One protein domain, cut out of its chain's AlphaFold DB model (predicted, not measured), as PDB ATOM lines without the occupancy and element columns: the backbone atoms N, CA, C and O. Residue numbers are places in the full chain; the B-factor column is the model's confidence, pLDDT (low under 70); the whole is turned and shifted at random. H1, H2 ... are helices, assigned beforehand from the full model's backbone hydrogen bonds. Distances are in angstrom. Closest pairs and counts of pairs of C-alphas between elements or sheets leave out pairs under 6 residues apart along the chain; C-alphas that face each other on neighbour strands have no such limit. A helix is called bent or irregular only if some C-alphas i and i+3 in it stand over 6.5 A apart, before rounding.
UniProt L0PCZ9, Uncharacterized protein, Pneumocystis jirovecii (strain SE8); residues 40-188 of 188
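This is residues 40 to 188 of the 188 residues of an uncharacterized protein of Pneumocystis jirovecii (strain SE8) (UniProt L0PCZ9). H3 and H4 form a long helical hairpin; at one end H2 and H5 run crosswise as a small head, with short H1 beyond H2. The printed part has 149 residues with five named helices, H1 to H5 in order: all helix, extended, radius of gyration of the C-alphas 24.1 A, spans 85 by 30 by 19 A.

H3, residues 76 to 120, runs 64.7 A from (-40.493, -57.183, -46.321). H4, residues 127 to 159, runs 47.8 A. H5, residues 169 to 187, runs 27.4 A to (-44.991, -43.915, -39.065), irregular: C-alphas 170 and 173 are 8.3 A apart. H2 is residues 60 to 73, H1 42 to 45.

The hairpin H3 and H4 touches at 7 degrees, shallow tilt, opposite ways; closest C-alphas Trp 95 and Val 141, 7.0 A. H3 touches H5, about perpendicular, with residues 78 to 82 alone; closest C-alphas Thr 82 and Val 186, 6.4 A. Every O i to N i+4 pair is within hydrogen-bond range in H2, H3 and H4; in H5, 13 of 15.

The printed part has no cut. H1 to H2 is a long link. Residues 40 to 52 are under pLDDT 70.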
ATOM      1  N   ILE A  40     -58.298 -63.234 -50.747       50.47
ATOM      2  CA  ILE A  40     -59.274 -62.667 -51.660       50.47
ATOM      3  C   ILE A  40     -58.560 -61.463 -52.238       50.47
ATOM      4  O   ILE A  40     -58.169 -60.552 -51.508       50.47
ATOM      5  N   ASP A  41     -58.310 -61.507 -53.539       52.06
ATOM      6  CA  ASP A  41     -57.633 -60.431 -54.231       52.06
ATOM      7  C   ASP A  41     -58.594 -59.238 -54.291       52.06
ATOM      8  O   ASP A  41     -59.312 -59.037 -55.267       52.06
ATOM      9  N   CYS A  42     -58.661 -58.450 -53.216       47.94
ATOM     10  CA  CYS A  42     -59.499 -57.252 -53.116       47.94
ATOM     11  C   CYS A  42     -59.213 -56.262 -54.263       47.94
ATOM     12  O   CYS A  42     -60.042 -55.414 -54.588       47.94
ATOM     13  N   PHE A  43     -58.054 -56.389 -54.922       52.78
ATOM     14  CA  PHE A  43     -57.671 -55.588 -56.080       52.78
ATOM     15  C   PHE A  43     -58.354 -56.033 -57.377       52.78
ATOM     16  O   PHE A  43     -58.590 -55.195 -58.253       52.78
ATOM     17  N   SER A  44     -58.752 -57.304 -57.474       50.97
ATOM     18  CA  SER A  44     -59.545 -57.825 -58.593       50.97
ATOM     19  C   SER A  44     -60.975 -57.260 -58.591       50.97
ATOM     20  O   SER A  44     -61.493 -56.909 -59.651       50.97
ATOM     21  N   PHE A  45     -61.562 -57.018 -57.408       47.72
ATOM     22  CA  PHE A  45     -62.851 -56.323 -57.250       47.72
ATOM     23  C   PHE A  45     -62.789 -54.841 -57.672       47.72
ATOM     24  O   PHE A  45     -63.787 -54.265 -58.095       47.72
ATOM     25  N   LEU A  46     -61.598 -54.229 -57.639       54.28
ATOM     26  CA  LEU A  46     -61.334 -52.863 -58.113       54.28
ATOM     27  C   LEU A  46     -60.911 -52.794 -59.596       54.28
ATOM     28  O   LEU A  46     -60.455 -51.738 -60.052       54.28
ATOM     29  N   GLY A  47     -61.022 -53.899 -60.347       51.41
ATOM     30  CA  GLY A  47     -60.726 -53.965 -61.784       51.41
ATOM     31  C   GLY A  47     -59.251 -53.745 -62.146       51.41
ATOM     32  O   GLY A  47     -58.941 -53.352 -63.273       51.41
ATOM     33  N   LEU A  48     -58.327 -53.949 -61.203       54.47
ATOM     34  CA  LEU A  48     -56.904 -53.691 -61.410       54.47
ATOM     35  C   LEU A  48     -56.162 -54.937 -61.877       54.47
ATOM     36  O   LEU A  48     -55.922 -55.863 -61.113       54.47
ATOM     37  N   LYS A  49     -55.694 -54.905 -63.121       57.50
ATOM     38  CA  LYS A  49     -54.662 -55.817 -63.618       57.50
ATOM     39  C   LYS A  49     -53.312 -55.428 -62.989       57.50
ATOM     40  O   LYS A  49     -52.862 -54.301 -63.197       57.50
ATOM     41  N   THR A  50     -52.640 -56.323 -62.266       61.34
ATOM     42  CA  THR A  50     -51.212 -56.184 -61.890       61.34
ATOM     43  C   THR A  50     -50.513 -57.545 -62.064       61.34
ATOM     44  O   THR A  50     -51.214 -58.552 -61.986       61.34
ATOM     45  N   PRO A  51     -49.203 -57.624 -62.392       58.75
ATOM     46  CA  PRO A  51     -48.162 -56.602 -62.296       58.75
ATOM     47  C   PRO A  51     -47.751 -56.032 -63.663       58.75
ATOM     48  O   PRO A  51     -47.322 -56.738 -64.571       58.75
ATOM     49  N   SER A  52     -47.872 -54.712 -63.792       67.94
ATOM     50  CA  SER A  52     -47.117 -53.945 -64.784       67.94
ATOM     51  C   SER A  52     -45.688 -53.839 -64.265       67.94
ATOM     52  O   SER A  52     -45.523 -53.571 -63.075       67.94
ATOM     53  N   ASP A  53     -44.694 -54.011 -65.134       82.94
ATOM     54  CA  ASP A  53     -43.291 -53.731 -64.813       82.94
ATOM     55  C   ASP A  53     -43.184 -52.375 -64.074       82.94
ATOM     56  O   ASP A  53     -43.733 -51.386 -64.587       82.94
ATOM     57  N   PRO A  54     -42.578 -52.308 -62.867       85.81
ATOM     58  CA  PRO A  54     -42.483 -51.074 -62.086       85.81
ATOM     59  C   PRO A  54     -41.823 -49.924 -62.856       85.81
ATOM     60  O   PRO A  54     -42.190 -48.770 -62.626       85.81
ATOM     61  N   ALA A  55     -40.926 -50.219 -63.805       86.00
ATOM     62  CA  ALA A  55     -40.310 -49.215 -64.678       86.00
ATOM     63  C   ALA A  55     -41.305 -48.592 -65.679       86.00
ATOM     64  O   ALA A  55     -41.173 -47.447 -66.094       86.00
ATOM     65  N   SER A  56     -42.378 -49.304 -66.035       87.88
ATOM     66  CA  SER A  56     -43.400 -48.810 -66.967       87.88
ATOM     67  C   SER A  56     -44.381 -47.812 -66.323       87.88
ATOM     68  O   SER A  56     -45.156 -47.137 -67.010       87.88
ATOM     69  N   ILE A  57     -44.394 -47.706 -64.990       88.19
ATOM     70  CA  ILE A  57     -45.375 -46.902 -64.255       88.19
ATOM     71  C   ILE A  57     -44.962 -45.425 -64.247       88.19
ATOM     72  O   ILE A  57     -44.103 -45.000 -63.483       88.19
ATOM     73  N   LYS A  58     -45.652 -44.614 -65.059       86.31
ATOM     74  CA  LYS A  58     -45.374 -43.169 -65.197       86.31
ATOM     75  C   LYS A  58     -46.276 -42.252 -64.365       86.31
ATOM     76  O   LYS A  58     -45.942 -41.088 -64.174       86.31
ATOM     77  N   THR A  59     -47.416 -42.739 -63.869       89.12
ATOM     78  CA  THR A  59     -48.416 -41.911 -63.167       89.12
ATOM     79  C   THR A  59     -48.493 -42.225 -61.674       89.12
ATOM     80  O   THR A  59     -48.531 -43.389 -61.270       89.12
ATOM     81  N   TYR A  60     -48.570 -41.183 -60.837       90.56
ATOM     82  CA  TYR A  60     -48.586 -41.314 -59.373       90.56
ATOM     83  C   TYR A  60     -49.721 -42.197 -58.820       90.56
ATOM     84  O   TYR A  60     -49.422 -43.115 -58.057       90.56
ATOM     85  N   PRO A  61     -50.997 -42.056 -59.240       90.06
ATOM     86  CA  PRO A  61     -52.076 -42.905 -58.719       90.06
ATOM     87  C   PRO A  61     -51.884 -44.393 -59.034       90.06
ATOM     88  O   PRO A  61     -52.316 -45.258 -58.274       90.06
ATOM     89  N   ARG A  62     -51.227 -44.711 -60.155       89.12
ATOM     90  CA  ARG A  62     -50.916 -46.093 -60.533       89.12
ATOM     91  C   ARG A  62     -49.778 -46.657 -59.685       89.12
ATOM     92  O   ARG A  62     -49.862 -47.808 -59.271       89.12
ATOM     93  N   ALA A  63     -48.769 -45.842 -59.384       89.38
ATOM     94  CA  ALA A  63     -47.686 -46.212 -58.479       89.38
ATOM     95  C   ALA A  63     -48.178 -46.436 -57.043       89.38
ATOM     96  O   ALA A  63     -47.801 -47.428 -56.427       89.38
ATOM     97  N   LEU A  64     -49.081 -45.586 -56.544       91.06
ATOM     98  CA  LEU A  64     -49.711 -45.757 -55.233       91.06
ATOM     99  C   LEU A  64     -50.425 -47.112 -55.128       91.06
ATOM    100  O   LEU A  64     -50.171 -47.883 -54.209       91.06
ATOM    101  N   ARG A  65     -51.280 -47.431 -56.108       89.56
ATOM    102  CA  ARG A  65     -52.004 -48.714 -56.157       89.56
ATOM    103  C   ARG A  65     -51.043 -49.900 -56.193       89.56
ATOM    104  O   ARG A  65     -51.285 -50.888 -55.511       89.56
ATOM    105  N   TYR A  66     -49.958 -49.786 -56.960       90.56
ATOM    106  CA  TYR A  66     -48.915 -50.807 -57.034       90.56
ATOM    107  C   TYR A  66     -48.226 -51.028 -55.680       90.56
ATOM    108  O   TYR A  66     -48.090 -52.170 -55.256       90.56
ATOM    109  N   ILE A  67     -47.836 -49.958 -54.984       90.38
ATOM    110  CA  ILE A  67     -47.164 -50.055 -53.683       90.38
ATOM    111  C   ILE A  67     -48.099 -50.614 -52.610       90.38
ATOM    112  O   ILE A  67     -47.700 -51.539 -51.913       90.38
ATOM    113  N   ILE A  68     -49.346 -50.143 -52.520       89.62
ATOM    114  CA  ILE A  68     -50.329 -50.673 -51.556       89.62
ATOM    115  C   ILE A  68     -50.574 -52.165 -51.800       89.62
ATOM    116  O   ILE A  68     -50.540 -52.959 -50.863       89.62
ATOM    117  N   HIS A  69     -50.783 -52.557 -53.064       87.75
ATOM    118  CA  HIS A  69     -50.898 -53.966 -53.431       87.75
ATOM    119  C   HIS A  69     -49.660 -54.732 -52.972       87.75
ATOM    120  O   HIS A  69     -49.765 -55.734 -52.274       87.75
ATOM    121  N   ARG A  70     -48.473 -54.228 -53.293       89.44
ATOM    122  CA  ARG A  70     -47.232 -54.906 -52.960       89.44
ATOM    123  C   ARG A  70     -47.005 -55.068 -51.460       89.44
ATOM    124  O   ARG A  70     -46.631 -56.155 -51.054       89.44
ATOM    125  N   ILE A  71     -47.272 -54.041 -50.660       89.31
ATOM    126  CA  ILE A  71     -47.165 -54.092 -49.195       89.31
ATOM    127  C   ILE A  71     -48.112 -55.144 -48.613       89.31
ATOM    128  O   ILE A  71     -47.732 -55.885 -47.709       89.31
ATOM    129  N   TYR A  72     -49.327 -55.247 -49.156       86.31
ATOM    130  CA  TYR A  72     -50.293 -56.261 -48.735       86.31
ATOM    131  C   TYR A  72     -49.788 -57.692 -48.991       86.31
ATOM    132  O   TYR A  72     -50.032 -58.600 -48.194       86.31
ATOM    133  N   TRP A  73     -49.075 -57.912 -50.100       85.69
ATOM    134  CA  TRP A  73     -48.540 -59.232 -50.446       85.69
ATOM    135  C   TRP A  73     -47.188 -59.538 -49.800       85.69
ATOM    136  O   TRP A  73     -46.948 -60.698 -49.461       85.69
ATOM    137  N   ASP A  74     -46.346 -58.524 -49.626       84.31
ATOM    138  CA  ASP A  74     -44.969 -58.612 -49.158       84.31
ATOM    139  C   ASP A  74     -44.657 -57.495 -48.148       84.31
ATOM    140  O   ASP A  74     -44.379 -56.344 -48.496       84.31
ATOM    141  N   SER A  75     -44.651 -57.869 -46.867       86.00
ATOM    142  CA  SER A  75     -44.316 -56.976 -45.753       86.00
ATOM    143  C   SER A  75     -42.814 -56.655 -45.668       86.00
ATOM    144  O   SER A  75     -42.429 -55.684 -45.012       86.00
ATOM    145  N   SER A  76     -41.946 -57.409 -46.362       89.31
ATOM    146  CA  SER A  76     -40.493 -57.183 -46.321       89.31
ATOM    147  C   SER A  76     -40.088 -55.821 -46.891       89.31
ATOM    148  O   SER A  76     -39.080 -55.255 -46.466       89.31
ATOM    149  N   LEU A  77     -40.913 -55.258 -47.785       90.19
ATOM    150  CA  LEU A  77     -40.734 -53.916 -48.328       90.19
ATOM    151  C   LEU A  77     -40.724 -52.860 -47.222       90.19
ATOM    152  O   LEU A  77     -39.772 -52.089 -47.137       90.19
ATOM    153  N   LEU A  78     -41.759 -52.832 -46.375       90.75
ATOM    154  CA  LEU A  78     -41.850 -51.841 -45.299       90.75
ATOM    155  C   LEU A  78     -40.740 -52.048 -44.282       90.75
ATOM    156  O   LEU A  78     -40.073 -51.084 -43.931       90.75
ATOM    157  N   LYS A  79     -40.464 -53.304 -43.908       93.44
ATOM    158  CA  LYS A  79     -39.360 -53.626 -43.000       93.44
ATOM    159  C   LYS A  79     -38.035 -53.036 -43.491       93.44
ATOM    160  O   LYS A  79     -37.319 -52.414 -42.712       93.44
ATOM    161  N   LYS A  80     -37.717 -53.190 -44.781       94.25
ATOM    162  CA  LYS A  80     -36.463 -52.662 -45.329       94.25
ATOM    163  C   LYS A  80     -36.409 -51.133 -45.302       94.25
ATOM    164  O   LYS A  80     -35.351 -50.564 -45.051       94.25
ATOM    165  N   ILE A  81     -37.538 -50.474 -45.551       93.31
ATOM    166  CA  ILE A  81     -37.643 -49.013 -45.481       93.31
ATOM    167  C   ILE A  81     -37.485 -48.532 -44.037       93.31
ATOM    168  O   ILE A  81     -36.766 -47.563 -43.810       93.31
ATOM    169  N   THR A  82     -38.080 -49.224 -43.064       94.75
ATOM    170  CA  THR A  82     -37.886 -48.945 -41.635       94.75
ATOM    171  C   THR A  82     -36.411 -49.032 -41.258       94.75
ATOM    172  O   THR A  82     -35.876 -48.064 -40.727       94.75
ATOM    173  N   GLU A  83     -35.724 -50.118 -41.629       94.81
ATOM    174  CA  GLU A  83     -34.278 -50.275 -41.390       94.81
ATOM    175  C   GLU A  83     -33.470 -49.105 -41.981       94.81
ATOM    176  O   GLU A  83     -32.559 -48.587 -41.341       94.81
ATOM    177  N   MET A  84     -33.814 -48.648 -43.192       94.69
ATOM    178  CA  MET A  84     -33.150 -47.503 -43.830       94.69
ATOM    179  C   MET A  84     -33.392 -46.181 -43.089       94.69
ATOM    180  O   MET A  84     -32.491 -45.344 -43.032       94.69
ATOM    181  N   ILE A  85     -34.596 -45.968 -42.549       93.62
ATOM    182  CA  ILE A  85     -34.942 -44.772 -41.766       93.62
ATOM    183  C   ILE A  85     -34.212 -44.788 -40.419       93.62
ATOM    184  O   ILE A  85     -33.698 -43.757 -39.987       93.62
ATOM    185  N   GLU A  86     -34.137 -45.946 -39.766       94.75
ATOM    186  CA  GLU A  86     -33.405 -46.125 -38.510       94.75
ATOM    187  C   GLU A  86     -31.906 -45.873 -38.700       94.75
ATOM    188  O   GLU A  86     -31.305 -45.117 -37.935       94.75
ATOM    189  N   GLU A  87     -31.314 -46.439 -39.756       94.25
ATOM    190  CA  GLU A  87     -29.911 -46.215 -40.103       94.25
ATOM    191  C   GLU A  87     -29.632 -44.727 -40.370       94.25
ATOM    192  O   GLU A  87     -28.695 -44.160 -39.802       94.25
ATOM    193  N   GLN A  88     -30.482 -44.067 -41.164       94.94
ATOM    194  CA  GLN A  88     -30.383 -42.627 -41.406       94.94
ATOM    195  C   GLN A  88     -30.444 -41.829 -40.097       94.94
ATOM    196  O   GLN A  88     -29.585 -40.982 -39.850       94.94
ATOM    197  N   THR A  89     -31.428 -42.115 -39.244       95.00
ATOM    198  CA  THR A  89     -31.607 -41.420 -37.961       95.00
ATOM    199  C   THR A  89     -30.386 -41.600 -37.056       95.00
ATOM    200  O   THR A  89     -29.925 -40.645 -36.432       95.00
ATOM    201  N   SER A  90     -29.808 -42.804 -37.031       96.62
ATOM    202  CA  SER A  90     -28.597 -43.102 -36.264       96.62
ATOM    203  C   SER A  90     -27.387 -42.299 -36.751       96.62
ATOM    204  O   SER A  90     -26.637 -41.752 -35.936       96.62
ATOM    205  N   TYR A  91     -27.198 -42.174 -38.069       96.50
ATOM    206  CA  TYR A  91     -26.131 -41.335 -38.616       96.50
ATOM    207  C   TYR A  91     -26.345 -39.854 -38.305       96.50
ATOM    208  O   TYR A  91     -25.387 -39.182 -37.925       96.50
ATOM    209  N   GLU A  92     -27.576 -39.352 -38.413       96.12
ATOM    210  CA  GLU A  92     -27.910 -37.964 -38.082       96.12
ATOM    211  C   GLU A  92     -27.612 -37.642 -36.612       96.12
ATOM    212  O   GLU A  92     -26.952 -36.641 -36.317       96.12
ATOM    213  N   GLU A  93     -28.018 -38.518 -35.690       97.25
ATOM    214  CA  GLU A  93     -27.711 -38.381 -34.266       97.25
ATOM    215  C   GLU A  93     -26.199 -38.398 -34.017       97.25
ATOM    216  O   GLU A  93     -25.667 -37.545 -33.299       97.25
ATOM    217  N   LYS A  94     -25.484 -39.339 -34.640       97.06
ATOM    218  CA  LYS A  94     -24.029 -39.419 -34.530       97.06
ATOM    219  C   LYS A  94     -23.367 -38.136 -35.022       97.06
ATOM    220  O   LYS A  94     -22.546 -37.568 -34.306       97.06
ATOM    221  N   TRP A  95     -23.734 -37.650 -36.205       97.25
ATOM    222  CA  TRP A  95     -23.138 -36.441 -36.767       97.25
ATOM    223  C   TRP A  95     -23.412 -35.213 -35.915       97.25
ATOM    224  O   TRP A  95     -22.525 -34.367 -35.769       97.25
ATOM    225  N   TRP A  96     -24.612 -35.127 -35.341       96.69
ATOM    226  CA  TRP A  96     -24.959 -34.089 -34.387       96.69
ATOM    227  C   TRP A  96     -24.070 -34.159 -33.145       96.69
ATOM    228  O   TRP A  96     -23.447 -33.160 -32.781       96.69
ATOM    229  N   ASN A  97     -23.956 -35.333 -32.526       97.88
ATOM    230  CA  ASN A  97     -23.151 -35.536 -31.324       97.88
ATOM    231  C   ASN A  97     -21.667 -35.231 -31.561       97.88
ATOM    232  O   ASN A  97     -21.057 -34.514 -30.767       97.88
ATOM    233  N   ASP A  98     -21.113 -35.698 -32.677       96.69
ATOM    234  CA  ASP A  98     -19.735 -35.431 -33.092       96.69
ATOM    235  C   ASP A  98     -19.501 -33.921 -33.287       96.69
ATOM    236  O   ASP A  98     -18.506 -33.370 -32.806       96.69
ATOM    237  N   ARG A  99     -20.458 -33.208 -33.897       95.75
ATOM    238  CA  ARG A  99     -20.396 -31.745 -34.050       95.75
ATOM    239  C   ARG A  99     -20.448 -31.021 -32.705       95.75
ATOM    240  O   ARG A  99     -19.689 -30.079 -32.483       95.75
ATOM    241  N   GLN A 100     -21.317 -31.454 -31.792       96.31
ATOM    242  CA  GLN A 100     -21.398 -30.886 -30.442       96.31
ATOM    243  C   GLN A 100     -20.118 -31.146 -29.638       96.31
ATOM    244  O   GLN A 100     -19.650 -30.265 -28.917       96.31
ATOM    245  N   ALA A 101     -19.525 -32.334 -29.769       95.94
ATOM    246  CA  ALA A 101     -18.248 -32.662 -29.142       95.94
ATOM    247  C   ALA A 101     -17.111 -31.783 -29.684       95.94
ATOM    248  O   ALA A 101     -16.275 -31.315 -28.908       95.94
ATOM    249  N   LEU A 102     -17.117 -31.501 -30.991       94.62
ATOM    250  CA  LEU A 102     -16.155 -30.601 -31.620       94.62
ATOM    251  C   LEU A 102     -16.262 -29.181 -31.049       94.62
ATOM    252  O   LEU A 102     -15.252 -28.616 -30.633       94.62
ATOM    253  N   ILE A 103     -17.478 -28.639 -30.935       93.75
ATOM    254  CA  ILE A 103     -17.724 -27.315 -30.340       93.75
ATOM    255  C   ILE A 103     -17.224 -27.258 -28.891       93.75
ATOM    256  O   ILE A 103     -16.452 -26.368 -28.547       93.75
ATOM    257  N   LYS A 104     -17.573 -28.247 -28.059       93.94
ATOM    258  CA  LYS A 104     -17.132 -28.304 -26.653       93.94
ATOM    259  C   LYS A 104     -15.613 -28.398 -26.506       93.94
ATOM    260  O   LYS A 104     -15.031 -27.811 -25.591       93.94
ATOM    261  N   SER A 105     -14.959 -29.147 -27.396       91.19
ATOM    262  CA  SER A 105     -13.495 -29.232 -27.452       91.19
ATOM    263  C   SER A 105     -12.882 -27.864 -27.742       91.19
ATOM    264  O   SER A 105     -11.903 -27.473 -27.105       91.19
ATOM    265  N   TRP A 106     -13.489 -27.099 -28.651       88.50
ATOM    266  CA  TRP A 106     -13.049 -25.747 -28.974       88.50
ATOM    267  C   TRP A 106     -13.292 -24.734 -27.862       88.50
ATOM    268  O   TRP A 106     -12.373 -23.981 -27.553       88.50
ATOM    269  N   GLU A 107     -14.456 -24.758 -27.213       89.19
ATOM    270  CA  GLU A 107     -14.732 -23.945 -26.019       89.19
ATOM    271  C   GLU A 107     -13.678 -24.221 -24.935       89.19
ATOM    272  O   GLU A 107     -12.984 -23.323 -24.471       89.19
ATOM    273  N   SER A 108     -13.409 -25.493 -24.639       88.38
ATOM    274  CA  SER A 108     -12.379 -25.867 -23.658       88.38
ATOM    275  C   SER A 108     -10.981 -25.349 -24.036       88.38
ATOM    276  O   SER A 108     -10.236 -24.868 -23.179       88.38
ATOM    277  N   LYS A 109     -10.607 -25.420 -25.322       86.56
ATOM    278  CA  LYS A 109      -9.328 -24.891 -25.828       86.56
ATOM    279  C   LYS A 109      -9.262 -23.365 -25.747       86.56
ATOM    280  O   LYS A 109      -8.193 -22.838 -25.436       86.56
ATOM    281  N   LYS A 110     -10.364 -22.662 -26.016       86.44
ATOM    282  CA  LYS A 110     -10.457 -21.196 -25.929       86.44
ATOM    283  C   LYS A 110     -10.228 -20.728 -24.494       86.44
ATOM    284  O   LYS A 110      -9.429 -19.821 -24.263       86.44
ATOM    285  N   GLU A 111     -10.812 -21.428 -23.530       86.19
ATOM    286  CA  GLU A 111     -10.693 -21.118 -22.108       86.19
ATOM    287  C   GLU A 111      -9.250 -21.303 -21.628       86.19
ATOM    288  O   GLU A 111      -8.687 -20.427 -20.967       86.19
ATOM    289  N   VAL A 112      -8.613 -22.407 -22.028       86.19
ATOM    290  CA  VAL A 112      -7.197 -22.671 -21.737       86.19
ATOM    291  C   VAL A 112      -6.294 -21.633 -22.407       86.19
ATOM    292  O   VAL A 112      -5.388 -21.108 -21.760       86.19
ATOM    293  N   ASN A 113      -6.546 -21.290 -23.673       85.56
ATOM    294  CA  ASN A 113      -5.764 -20.281 -24.388       85.56
ATOM    295  C   ASN A 113      -5.882 -18.904 -23.720       85.56
ATOM    296  O   ASN A 113      -4.871 -18.235 -23.549       85.56
ATOM    297  N   LYS A 114      -7.065 -18.508 -23.239       85.56
ATOM    298  CA  LYS A 114      -7.246 -17.257 -22.487       85.56
ATOM    299  C   LYS A 114      -6.391 -17.216 -21.217       85.56
ATOM    300  O   LYS A 114      -5.764 -16.201 -20.925       85.56
ATOM    301  N   VAL A 115      -6.337 -18.318 -20.465       86.50
ATOM    302  CA  VAL A 115      -5.475 -18.421 -19.274       86.50
ATOM    303  C   VAL A 115      -3.997 -18.334 -19.660       86.50
ATOM    304  O   VAL A 115      -3.243 -17.606 -19.018       86.50
ATOM    305  N   ILE A 116      -3.581 -19.021 -20.728       84.50
ATOM    306  CA  ILE A 116      -2.200 -18.967 -21.230       84.50
ATOM    307  C   ILE A 116      -1.847 -17.558 -21.710       84.50
ATOM    308  O   ILE A 116      -0.775 -17.067 -21.374       84.50
ATOM    309  N   ALA A 117      -2.733 -16.886 -22.443       85.38
ATOM    310  CA  ALA A 117      -2.528 -15.529 -22.934       85.38
ATOM    311  C   ALA A 117      -2.333 -14.538 -21.777       85.38
ATOM    312  O   ALA A 117      -1.438 -13.701 -21.840       85.38
ATOM    313  N   ASN A 118      -3.075 -14.691 -20.675       82.44
ATOM    314  CA  ASN A 118      -2.887 -13.870 -19.476       82.44
ATOM    315  C   ASN A 118      -1.505 -14.057 -18.819       82.44
ATOM    316  O   ASN A 118      -1.007 -13.133 -18.182       82.44
ATOM    317  N   VAL A 119      -0.888 -15.237 -18.950       85.75
ATOM    318  CA  VAL A 119       0.426 -15.554 -18.356       85.75
ATOM    319  C   VAL A 119       1.582 -15.270 -19.323       85.75
ATOM    320  O   VAL A 119       2.651 -14.841 -18.904       85.75
ATOM    321  N   SER A 120       1.380 -15.519 -20.617       78.38
ATOM    322  CA  SER A 120       2.415 -15.513 -21.657       78.38
ATOM    323  C   SER A 120       2.365 -14.289 -22.575       78.38
ATOM    324  O   SER A 120       3.313 -14.082 -23.328       78.38
ATOM    325  N   GLY A 121       1.268 -13.526 -22.591       71.88
ATOM    326  CA  GLY A 121       1.059 -12.392 -23.500       71.88
ATOM    327  C   GLY A 121       0.895 -12.754 -24.984       71.88
ATOM    328  O   GLY A 121       0.864 -11.853 -25.817       71.88
ATOM    329  N   ILE A 122       0.808 -14.044 -25.335       69.31
ATOM    330  CA  ILE A 122       0.712 -14.533 -26.720       69.31
ATOM    331  C   ILE A 122      -0.535 -15.407 -26.857       69.31
ATOM    332  O   ILE A 122      -0.655 -16.431 -26.185       69.31
ATOM    333  N   GLU A 123      -1.440 -15.021 -27.754       64.88
ATOM    334  CA  GLU A 123      -2.638 -15.787 -28.103       64.88
ATOM    335  C   GLU A 123      -2.315 -16.796 -29.220       64.88
ATOM    336  O   GLU A 123      -1.729 -16.433 -30.238       64.88
ATOM    337  N   LYS A 124      -2.639 -18.085 -29.020       66.44
ATOM    338  CA  LYS A 124      -2.236 -19.172 -29.946       66.44
ATOM    339  C   LYS A 124      -3.350 -19.734 -30.834       66.44
ATOM    340  O   LYS A 124      -3.045 -20.424 -31.803       66.44
ATOM    341  N   VAL A 125      -4.617 -19.496 -30.509       66.81
ATOM    342  CA  VAL A 125      -5.779 -20.026 -31.239       66.81
ATOM    343  C   VAL A 125      -6.628 -18.853 -31.710       66.81
ATOM    344  O   VAL A 125      -7.128 -18.115 -30.868       66.81
ATOM    345  N   SER A 126      -6.772 -18.695 -33.027       70.62
ATOM    346  CA  SER A 126      -7.655 -17.693 -33.628       70.62
ATOM    347  C   SER A 126      -9.037 -18.287 -33.914       70.62
ATOM    348  O   SER A 126      -9.162 -19.492 -34.162       70.62
ATOM    349  N   ASP A 127     -10.076 -17.454 -33.860       73.44
ATOM    350  CA  ASP A 127     -11.462 -17.884 -34.077       73.44
ATOM    351  C   ASP A 127     -11.680 -18.383 -35.529       73.44
ATOM    352  O   ASP A 127     -12.486 -19.285 -35.757       73.44
ATOM    353  N   GLU A 128     -10.886 -17.920 -36.504       75.94
ATOM    354  CA  GLU A 128     -10.954 -18.375 -37.903       75.94
ATOM    355  C   GLU A 128     -10.599 -19.862 -38.065       75.94
ATOM    356  O   GLU A 128     -11.176 -20.554 -38.907       75.94
ATOM    357  N   ASN A 129      -9.687 -20.389 -37.240       82.06
ATOM    358  CA  ASN A 129      -9.322 -21.809 -37.284       82.06
ATOM    359  C   ASN A 129     -10.482 -22.712 -36.830       82.06
ATOM    360  O   ASN A 129     -10.604 -23.846 -37.298       82.06
ATOM    361  N   ILE A 130     -11.344 -22.210 -35.939       82.69
ATOM    362  CA  ILE A 130     -12.507 -22.936 -35.412       82.69
ATOM    363  C   ILE A 130     -13.577 -23.055 -36.496       82.69
ATOM    364  O   ILE A 130     -14.086 -24.147 -36.756       82.69
ATOM    365  N   GLU A 131     -13.892 -21.938 -37.155       87.50
ATOM    366  CA  GLU A 131     -14.867 -21.913 -38.247       87.50
ATOM    367  C   GLU A 131     -14.430 -22.818 -39.400       87.50
ATOM    368  O   GLU A 131     -15.239 -23.582 -39.927       87.50
ATOM    369  N   GLN A 132     -13.142 -22.813 -39.748       90.88
ATOM    370  CA  GLN A 132     -12.602 -23.690 -40.787       90.88
ATOM    371  C   GLN A 132     -12.710 -25.178 -40.434       90.88
ATOM    372  O   GLN A 132     -13.038 -25.984 -41.311       90.88
ATOM    373  N   GLU A 133     -12.456 -25.572 -39.180       90.69
ATOM    374  CA  GLU A 133     -12.597 -26.976 -38.776       90.69
ATOM    375  C   GLU A 133     -14.068 -27.413 -38.764       90.69
ATOM    376  O   GLU A 133     -14.388 -28.490 -39.273       90.69
ATOM    377  N   LEU A 134     -14.975 -26.563 -38.268       93.50
ATOM    378  CA  LEU A 134     -16.419 -26.814 -38.311       93.50
ATOM    379  C   LEU A 134     -16.924 -26.947 -39.750       93.50
ATOM    380  O   LEU A 134     -17.607 -27.917 -40.068       93.50
ATOM    381  N   LEU A 135     -16.527 -26.040 -40.646       95.12
ATOM    382  CA  LEU A 135     -16.869 -26.115 -42.068       95.12
ATOM    383  C   LEU A 135     -16.313 -27.384 -42.718       95.12
ATOM    384  O   LEU A 135     -17.002 -28.049 -43.490       95.12
ATOM    385  N   SER A 136     -15.076 -27.757 -42.388       95.88
ATOM    386  CA  SER A 136     -14.462 -28.992 -42.886       95.88
ATOM    387  C   SER A 136     -15.228 -30.232 -42.429       95.88
ATOM    388  O   SER A 136     -15.327 -31.204 -43.180       95.88
ATOM    389  N   TYR A 137     -15.770 -30.214 -41.212       96.69
ATOM    390  CA  TYR A 137     -16.631 -31.271 -40.700       96.69
ATOM    391  C   TYR A 137     -18.000 -31.283 -41.396       96.69
ATOM    392  O   TYR A 137     -18.407 -32.325 -41.910       96.69
ATOM    393  N   ASP A 138     -18.662 -30.132 -41.511       97.00
ATOM    394  CA  ASP A 138     -19.969 -30.004 -42.167       97.00
ATOM    395  C   ASP A 138     -19.893 -30.451 -43.649       97.00
ATOM    396  O   ASP A 138     -20.784 -31.141 -44.148       97.00
ATOM    397  N   LEU A 139     -18.774 -30.188 -44.341       97.81
ATOM    398  CA  LEU A 139     -18.507 -30.710 -45.690       97.81
ATOM    399  C   LEU A 139     -18.380 -32.243 -45.739       97.81
ATOM    400  O   LEU A 139     -18.802 -32.858 -46.722       97.81
ATOM    401  N   LYS A 140     -17.798 -32.877 -44.711       97.38
ATOM    402  CA  LYS A 140     -17.725 -34.348 -44.619       97.38
ATOM    403  C   LYS A 140     -19.114 -34.944 -44.425       97.38
ATOM    404  O   LYS A 140     -19.457 -35.891 -45.127       97.38
ATOM    405  N   VAL A 141     -19.910 -34.363 -43.529       97.56
ATOM    406  CA  VAL A 141     -21.299 -34.779 -43.289       97.56
ATOM    407  C   VAL A 141     -22.121 -34.644 -44.567       97.56
ATOM    408  O   VAL A 141     -22.789 -35.592 -44.966       97.56
ATOM    409  N   HIS A 142     -22.001 -33.522 -45.280       97.25
ATOM    410  CA  HIS A 142     -22.694 -33.326 -46.553       97.25
ATOM    411  C   HIS A 142     -22.355 -34.415 -47.583       97.25
ATOM    412  O   HIS A 142     -23.254 -34.968 -48.215       97.25
ATOM    413  N   ARG A 143     -21.071 -34.773 -47.733       97.50
ATOM    414  CA  ARG A 143     -20.658 -35.874 -48.624       97.50
ATOM    415  C   ARG A 143     -21.253 -37.213 -48.187       97.50
ATOM    416  O   ARG A 143     -21.771 -37.939 -49.028       97.50
ATOM    417  N   ALA A 144     -21.234 -37.506 -46.888       95.75
ATOM    418  CA  ALA A 144     -21.802 -38.737 -46.351       95.75
ATOM    419  C   ALA A 144     -23.324 -38.825 -46.578       95.75
ATOM    420  O   ALA A 144     -23.819 -39.870 -46.991       95.75
ATOM    421  N   ILE A 145     -24.061 -37.719 -46.411       95.75
ATOM    422  CA  ILE A 145     -25.500 -37.639 -46.727       95.75
ATOM    423  C   ILE A 145     -25.749 -37.937 -48.210       95.75
ATOM    424  O   ILE A 145     -26.666 -38.683 -48.543       95.75
ATOM    425  N   GLN A 146     -24.931 -37.384 -49.110       96.00
ATOM    426  CA  GLN A 146     -25.057 -37.646 -50.545       96.00
ATOM    427  C   GLN A 146     -24.799 -39.117 -50.894       96.00
ATOM    428  O   GLN A 146     -25.496 -39.678 -51.737       96.00
ATOM    429  N   GLU A 147     -23.807 -39.748 -50.268       95.31
ATOM    430  CA  GLU A 147     -23.517 -41.173 -50.455       95.31
ATOM    431  C   GLU A 147     -24.648 -42.056 -49.920       95.31
ATOM    432  O   GLU A 147     -25.106 -42.954 -50.629       95.31
ATOM    433  N   MET A 148     -25.151 -41.751 -48.721       94.56
ATOM    434  CA  MET A 148     -26.297 -42.425 -48.113       94.56
ATOM    435  C   MET A 148     -27.539 -42.310 -49.000       94.56
ATOM    436  O   MET A 148     -28.135 -43.324 -49.344       94.56
ATOM    437  N   SER A 149     -27.883 -41.103 -49.457       93.19
ATOM    438  CA  SER A 149     -29.030 -40.873 -50.342       93.19
ATOM    439  C   SER A 149     -28.924 -41.685 -51.638       93.19
ATOM    440  O   SER A 149     -29.884 -42.349 -52.027       93.19
ATOM    441  N   LYS A 150     -27.740 -41.738 -52.262       92.50
ATOM    442  CA  LYS A 150     -27.502 -42.580 -53.448       92.50
ATOM    443  C   LYS A 150     -27.649 -44.072 -53.153       92.50
ATOM    444  O   LYS A 150     -28.126 -44.820 -54.005       92.50
ATOM    445  N   ALA A 151     -27.217 -44.533 -51.980       93.31
ATOM    446  CA  ALA A 151     -27.397 -45.922 -51.570       93.31
ATOM    447  C   ALA A 151     -28.884 -46.250 -51.352       93.31
ATOM    448  O   ALA A 151     -29.361 -47.268 -51.849       93.31
ATOM    449  N   GLN A 152     -29.633 -45.356 -50.700       92.94
ATOM    450  CA  GLN A 152     -31.078 -45.492 -50.502       92.94
ATOM    451  C   GLN A 152     -31.833 -45.533 -51.843       92.94
ATOM    452  O   GLN A 152     -32.715 -46.369 -52.027       92.94
ATOM    453  N   GLU A 153     -31.459 -44.700 -52.819       92.38
ATOM    454  CA  GLU A 153     -32.046 -44.737 -54.166       92.38
ATOM    455  C   GLU A 153     -31.818 -46.082 -54.872       92.38
ATOM    456  O   GLU A 153     -32.750 -46.632 -55.466       92.38
ATOM    457  N   LYS A 154     -30.613 -46.656 -54.761       92.94
ATOM    458  CA  LYS A 154     -30.316 -48.002 -55.282       92.94
ATOM    459  C   LYS A 154     -31.123 -49.085 -54.577       92.94
ATOM    460  O   LYS A 154     -31.547 -50.045 -55.214       92.94
ATOM    461  N   GLU A 155     -31.362 -48.943 -53.277       93.62
ATOM    462  CA  GLU A 155     -32.236 -49.855 -52.543       93.62
ATOM    463  C   GLU A 155     -33.689 -49.734 -53.010       93.62
ATOM    464  O   GLU A 155     -34.330 -50.754 -53.241       93.62
ATOM    465  N   PHE A 156     -34.205 -48.529 -53.263       92.62
ATOM    466  CA  PHE A 156     -35.544 -48.350 -53.841       92.62
ATOM    467  C   PHE A 156     -35.668 -48.949 -55.250       92.62
ATOM    468  O   PHE A 156     -36.696 -49.555 -55.577       92.62
ATOM    469  N   GLN A 157     -34.610 -48.850 -56.061       92.38
ATOM    470  CA  GLN A 157     -34.502 -49.552 -57.343       92.38
ATOM    471  C   GLN A 157     -34.519 -51.067 -57.153       92.38
ATOM    472  O   GLN A 157     -35.360 -51.751 -57.727       92.38
ATOM    473  N   ARG A 158     -33.651 -51.609 -56.295       91.88
ATOM    474  CA  ARG A 158     -33.603 -53.047 -55.997       91.88
ATOM    475  C   ARG A 158     -34.944 -53.557 -55.494       91.88
ATOM    476  O   ARG A 158     -35.370 -54.652 -55.853       91.88
ATOM    477  N   LEU A 159     -35.603 -52.754 -54.667       91.00
ATOM    478  CA  LEU A 159     -36.882 -53.110 -54.117       91.00
ATOM    479  C   LEU A 159     -37.929 -53.173 -55.205       91.00
ATOM    480  O   LEU A 159     -38.760 -54.039 -55.064       91.00
ATOM    481  N   GLY A 160     -37.956 -52.381 -56.273       90.88
ATOM    482  CA  GLY A 160     -39.111 -52.417 -57.185       90.88
ATOM    483  C   GLY A 160     -40.002 -51.184 -57.097       90.88
ATOM    484  O   GLY A 160     -41.172 -51.280 -57.468       90.88
ATOM    485  N   ILE A 161     -39.527 -50.079 -56.515       91.44
ATOM    486  CA  ILE A 161     -40.359 -48.901 -56.260       91.44
ATOM    487  C   ILE A 161     -40.476 -48.065 -57.546       91.44
ATOM    488  O   ILE A 161     -39.452 -47.682 -58.122       91.44
ATOM    489  N   PRO A 162     -41.701 -47.760 -58.015       91.12
ATOM    490  CA  PRO A 162     -41.906 -46.924 -59.194       91.12
ATOM    491  C   PRO A 162     -41.220 -45.559 -59.067       91.12
ATOM    492  O   PRO A 162     -41.044 -45.047 -57.965       91.12
ATOM    493  N   PHE A 163     -40.877 -44.953 -60.203       89.75
ATOM    494  CA  PHE A 163     -40.148 -43.676 -60.324       89.75
ATOM    495  C   PHE A 163     -38.663 -43.710 -59.969       89.75
ATOM    496  O   PHE A 163     -37.936 -42.861 -60.469       89.75
ATOM    497  N   PHE A 164     -38.191 -44.674 -59.178       89.88
ATOM    498  CA  PHE A 164     -36.758 -44.835 -58.896       89.88
ATOM    499  C   PHE A 164     -36.029 -45.659 -59.959       89.88
ATOM    500  O   PHE A 164     -34.814 -45.556 -60.068       89.88
ATOM    501  N   MET A 165     -36.773 -46.421 -60.764       85.69
ATOM    502  CA  MET A 165     -36.249 -47.302 -61.817       85.69
ATOM    503  C   MET A 165     -35.630 -46.577 -63.003       85.69
ATOM    504  O   MET A 165     -34.701 -47.092 -63.614       85.69
ATOM    505  N   ASP A 166     -36.146 -45.395 -63.325       79.69
ATOM    506  CA  ASP A 166     -35.629 -44.597 -64.422       79.69
ATOM    507  C   ASP A 166     -34.589 -43.609 -63.881       79.69
ATOM    508  O   ASP A 166     -34.842 -42.871 -62.922       79.69
ATOM    509  N   GLU A 167     -33.441 -43.529 -64.552       69.31
ATOM    510  CA  GLU A 167     -32.411 -42.511 -64.283       69.31
ATOM    511  C   GLU A 167     -32.879 -41.093 -64.668       69.31
ATOM    512  O   GLU A 167     -32.235 -40.099 -64.343       69.31
ATOM    513  N   ASN A 168     -34.030 -40.981 -65.337       68.00
ATOM    514  CA  ASN A 168     -34.569 -39.712 -65.799       68.00
ATOM    515  C   ASN A 168     -35.073 -38.855 -64.625       68.00
ATOM    516  O   ASN A 168     -36.016 -39.195 -63.908       68.00
ATOM    517  N   GLU A 169     -34.477 -37.674 -64.486       66.50
ATOM    518  CA  GLU A 169     -34.765 -36.678 -63.448       66.50
ATOM    519  C   GLU A 169     -36.132 -35.981 -63.607       66.50
ATOM    520  O   GLU A 169     -36.580 -35.219 -62.752       66.50
ATOM    521  N   THR A 170     -36.878 -36.294 -64.666       71.50
ATOM    522  CA  THR A 170     -38.185 -35.691 -64.980       71.50
ATOM    523  C   THR A 170     -39.272 -35.979 -63.942       71.50
ATOM    524  O   THR A 170     -40.370 -35.431 -64.030       71.50
ATOM    525  N   ASN A 171     -38.977 -36.815 -62.942       80.44
ATOM    526  CA  ASN A 171     -39.931 -37.268 -61.948       80.44
ATOM    527  C   ASN A 171     -39.547 -36.976 -60.484       80.44
ATOM    528  O   ASN A 171     -39.948 -37.705 -59.577       80.44
ATOM    529  N   ILE A 172     -38.786 -35.906 -60.227       87.56
ATOM    530  CA  ILE A 172     -38.415 -35.496 -58.856       87.56
ATOM    531  C   ILE A 172     -39.651 -35.346 -57.956       87.56
ATOM    532  O   ILE A 172     -39.646 -35.799 -56.814       87.56
ATOM    533  N   GLU A 173     -40.728 -34.741 -58.462       89.81
ATOM    534  CA  GLU A 173     -41.923 -34.482 -57.656       89.81
ATOM    535  C   GLU A 173     -42.640 -35.773 -57.240       89.81
ATOM    536  O   GLU A 173     -42.998 -35.922 -56.070       89.81
ATOM    537  N   ASN A 174     -42.821 -36.750 -58.143       90.25
ATOM    538  CA  ASN A 174     -43.451 -38.004 -57.721       90.25
ATOM    539  C   ASN A 174     -42.490 -38.888 -56.921       90.25
ATOM    540  O   ASN A 174     -42.973 -39.613 -56.056       90.25
ATOM    541  N   LYS A 175     -41.164 -38.793 -57.125       90.00
ATOM    542  CA  LYS A 175     -40.174 -39.403 -56.219       90.00
ATOM    543  C   LYS A 175     -40.362 -38.875 -54.796       90.00
ATOM    544  O   LYS A 175     -40.545 -39.675 -53.885       90.00
ATOM    545  N   LYS A 176     -40.430 -37.551 -54.604       91.88
ATOM    546  CA  LYS A 176     -40.675 -36.928 -53.287       91.88
ATOM    547  C   LYS A 176     -41.978 -37.400 -52.654       91.88
ATOM    548  O   LYS A 176     -41.969 -37.841 -51.510       91.88
ATOM    549  N   LYS A 177     -43.084 -37.361 -53.404       92.94
ATOM    550  CA  LYS A 177     -44.386 -37.853 -52.922       92.94
ATOM    551  C   LYS A 177     -44.338 -39.329 -52.539       92.94
ATOM    552  O   LYS A 177     -44.942 -39.714 -51.548       92.94
ATOM    553  N   MET A 178     -43.608 -40.144 -53.303       91.88
ATOM    554  CA  MET A 178     -43.440 -41.563 -53.007       91.88
ATOM    555  C   MET A 178     -42.633 -41.781 -51.727       91.88
ATOM    556  O   MET A 178     -43.070 -42.546 -50.878       91.88
ATOM    557  N   VAL A 179     -41.503 -41.089 -51.542       92.25
ATOM    558  CA  VAL A 179     -40.737 -41.170 -50.283       92.25
ATOM    559  C   VAL A 179     -41.594 -40.726 -49.102       92.25
ATOM    560  O   VAL A 179     -41.600 -41.401 -48.077       92.25
ATOM    561  N   GLN A 180     -42.348 -39.634 -49.253       92.94
ATOM    562  CA  GLN A 180     -43.239 -39.144 -48.203       92.94
ATOM    563  C   GLN A 180     -44.290 -40.191 -47.829       92.94
ATOM    564  O   GLN A 180     -44.402 -40.534 -46.661       92.94
ATOM    565  N   LEU A 181     -44.982 -40.762 -48.817       92.56
ATOM    566  CA  LEU A 181     -45.942 -41.841 -48.599       92.56
ATOM    567  C   LEU A 181     -45.311 -43.024 -47.857       92.56
ATOM    568  O   LEU A 181     -45.896 -43.543 -46.917       92.56
ATOM    569  N   LEU A 182     -44.133 -43.477 -48.291       91.56
ATOM    570  CA  LEU A 182     -43.453 -44.613 -47.667       91.56
ATOM    571  C   LEU A 182     -43.073 -44.314 -46.214       91.56
ATOM    572  O   LEU A 182     -43.171 -45.196 -45.368       91.56
ATOM    573  N   LYS A 183     -42.680 -43.073 -45.921       90.69
ATOM    574  CA  LYS A 183     -42.419 -42.614 -44.558       90.69
ATOM    575  C   LYS A 183     -43.698 -42.571 -43.721       90.69
ATOM    576  O   LYS A 183     -43.676 -43.035 -42.585       90.69
ATOM    577  N   ASP A 184     -44.792 -42.057 -44.278       92.12
ATOM    578  CA  ASP A 184     -46.089 -41.989 -43.599       92.12
ATOM    579  C   ASP A 184     -46.581 -43.400 -43.242       92.12
ATOM    580  O   ASP A 184     -46.962 -43.642 -42.105       92.12
ATOM    581  N   LEU A 185     -46.444 -44.360 -44.164       89.94
ATOM    582  CA  LEU A 185     -46.813 -45.765 -43.950       89.94
ATOM    583  C   LEU A 185     -45.968 -46.485 -42.890       89.94
ATOM    584  O   LEU A 185     -46.425 -47.469 -42.321       89.94
ATOM    585  N   VAL A 186     -44.728 -46.050 -42.664       89.44
ATOM    586  CA  VAL A 186     -43.861 -46.592 -41.602       89.44
ATOM    587  C   VAL A 186     -44.117 -45.896 -40.259       89.44
ATOM    588  O   VAL A 186     -43.739 -46.425 -39.220       89.44
ATOM    589  N   SER A 187     -44.732 -44.711 -40.272       81.06
ATOM    590  CA  SER A 187     -44.991 -43.915 -39.065       81.06
ATOM    591  C   SER A 187     -46.322 -44.254 -38.374       81.06
ATOM    592  O   SER A 187     -46.563 -43.739 -37.282       81.06
ATOM    593  N   GLU A 188     -47.177 -45.067 -39.006       59.53
ATOM    594  CA  GLU A 188     -48.422 -45.627 -38.441       59.53
ATOM    595  C   GLU A 188     -48.159 -46.819 -37.506       59.53
ATOM    596  O   GLU A 188     -48.839 -46.886 -36.453       59.53
TER     597      GLU A 188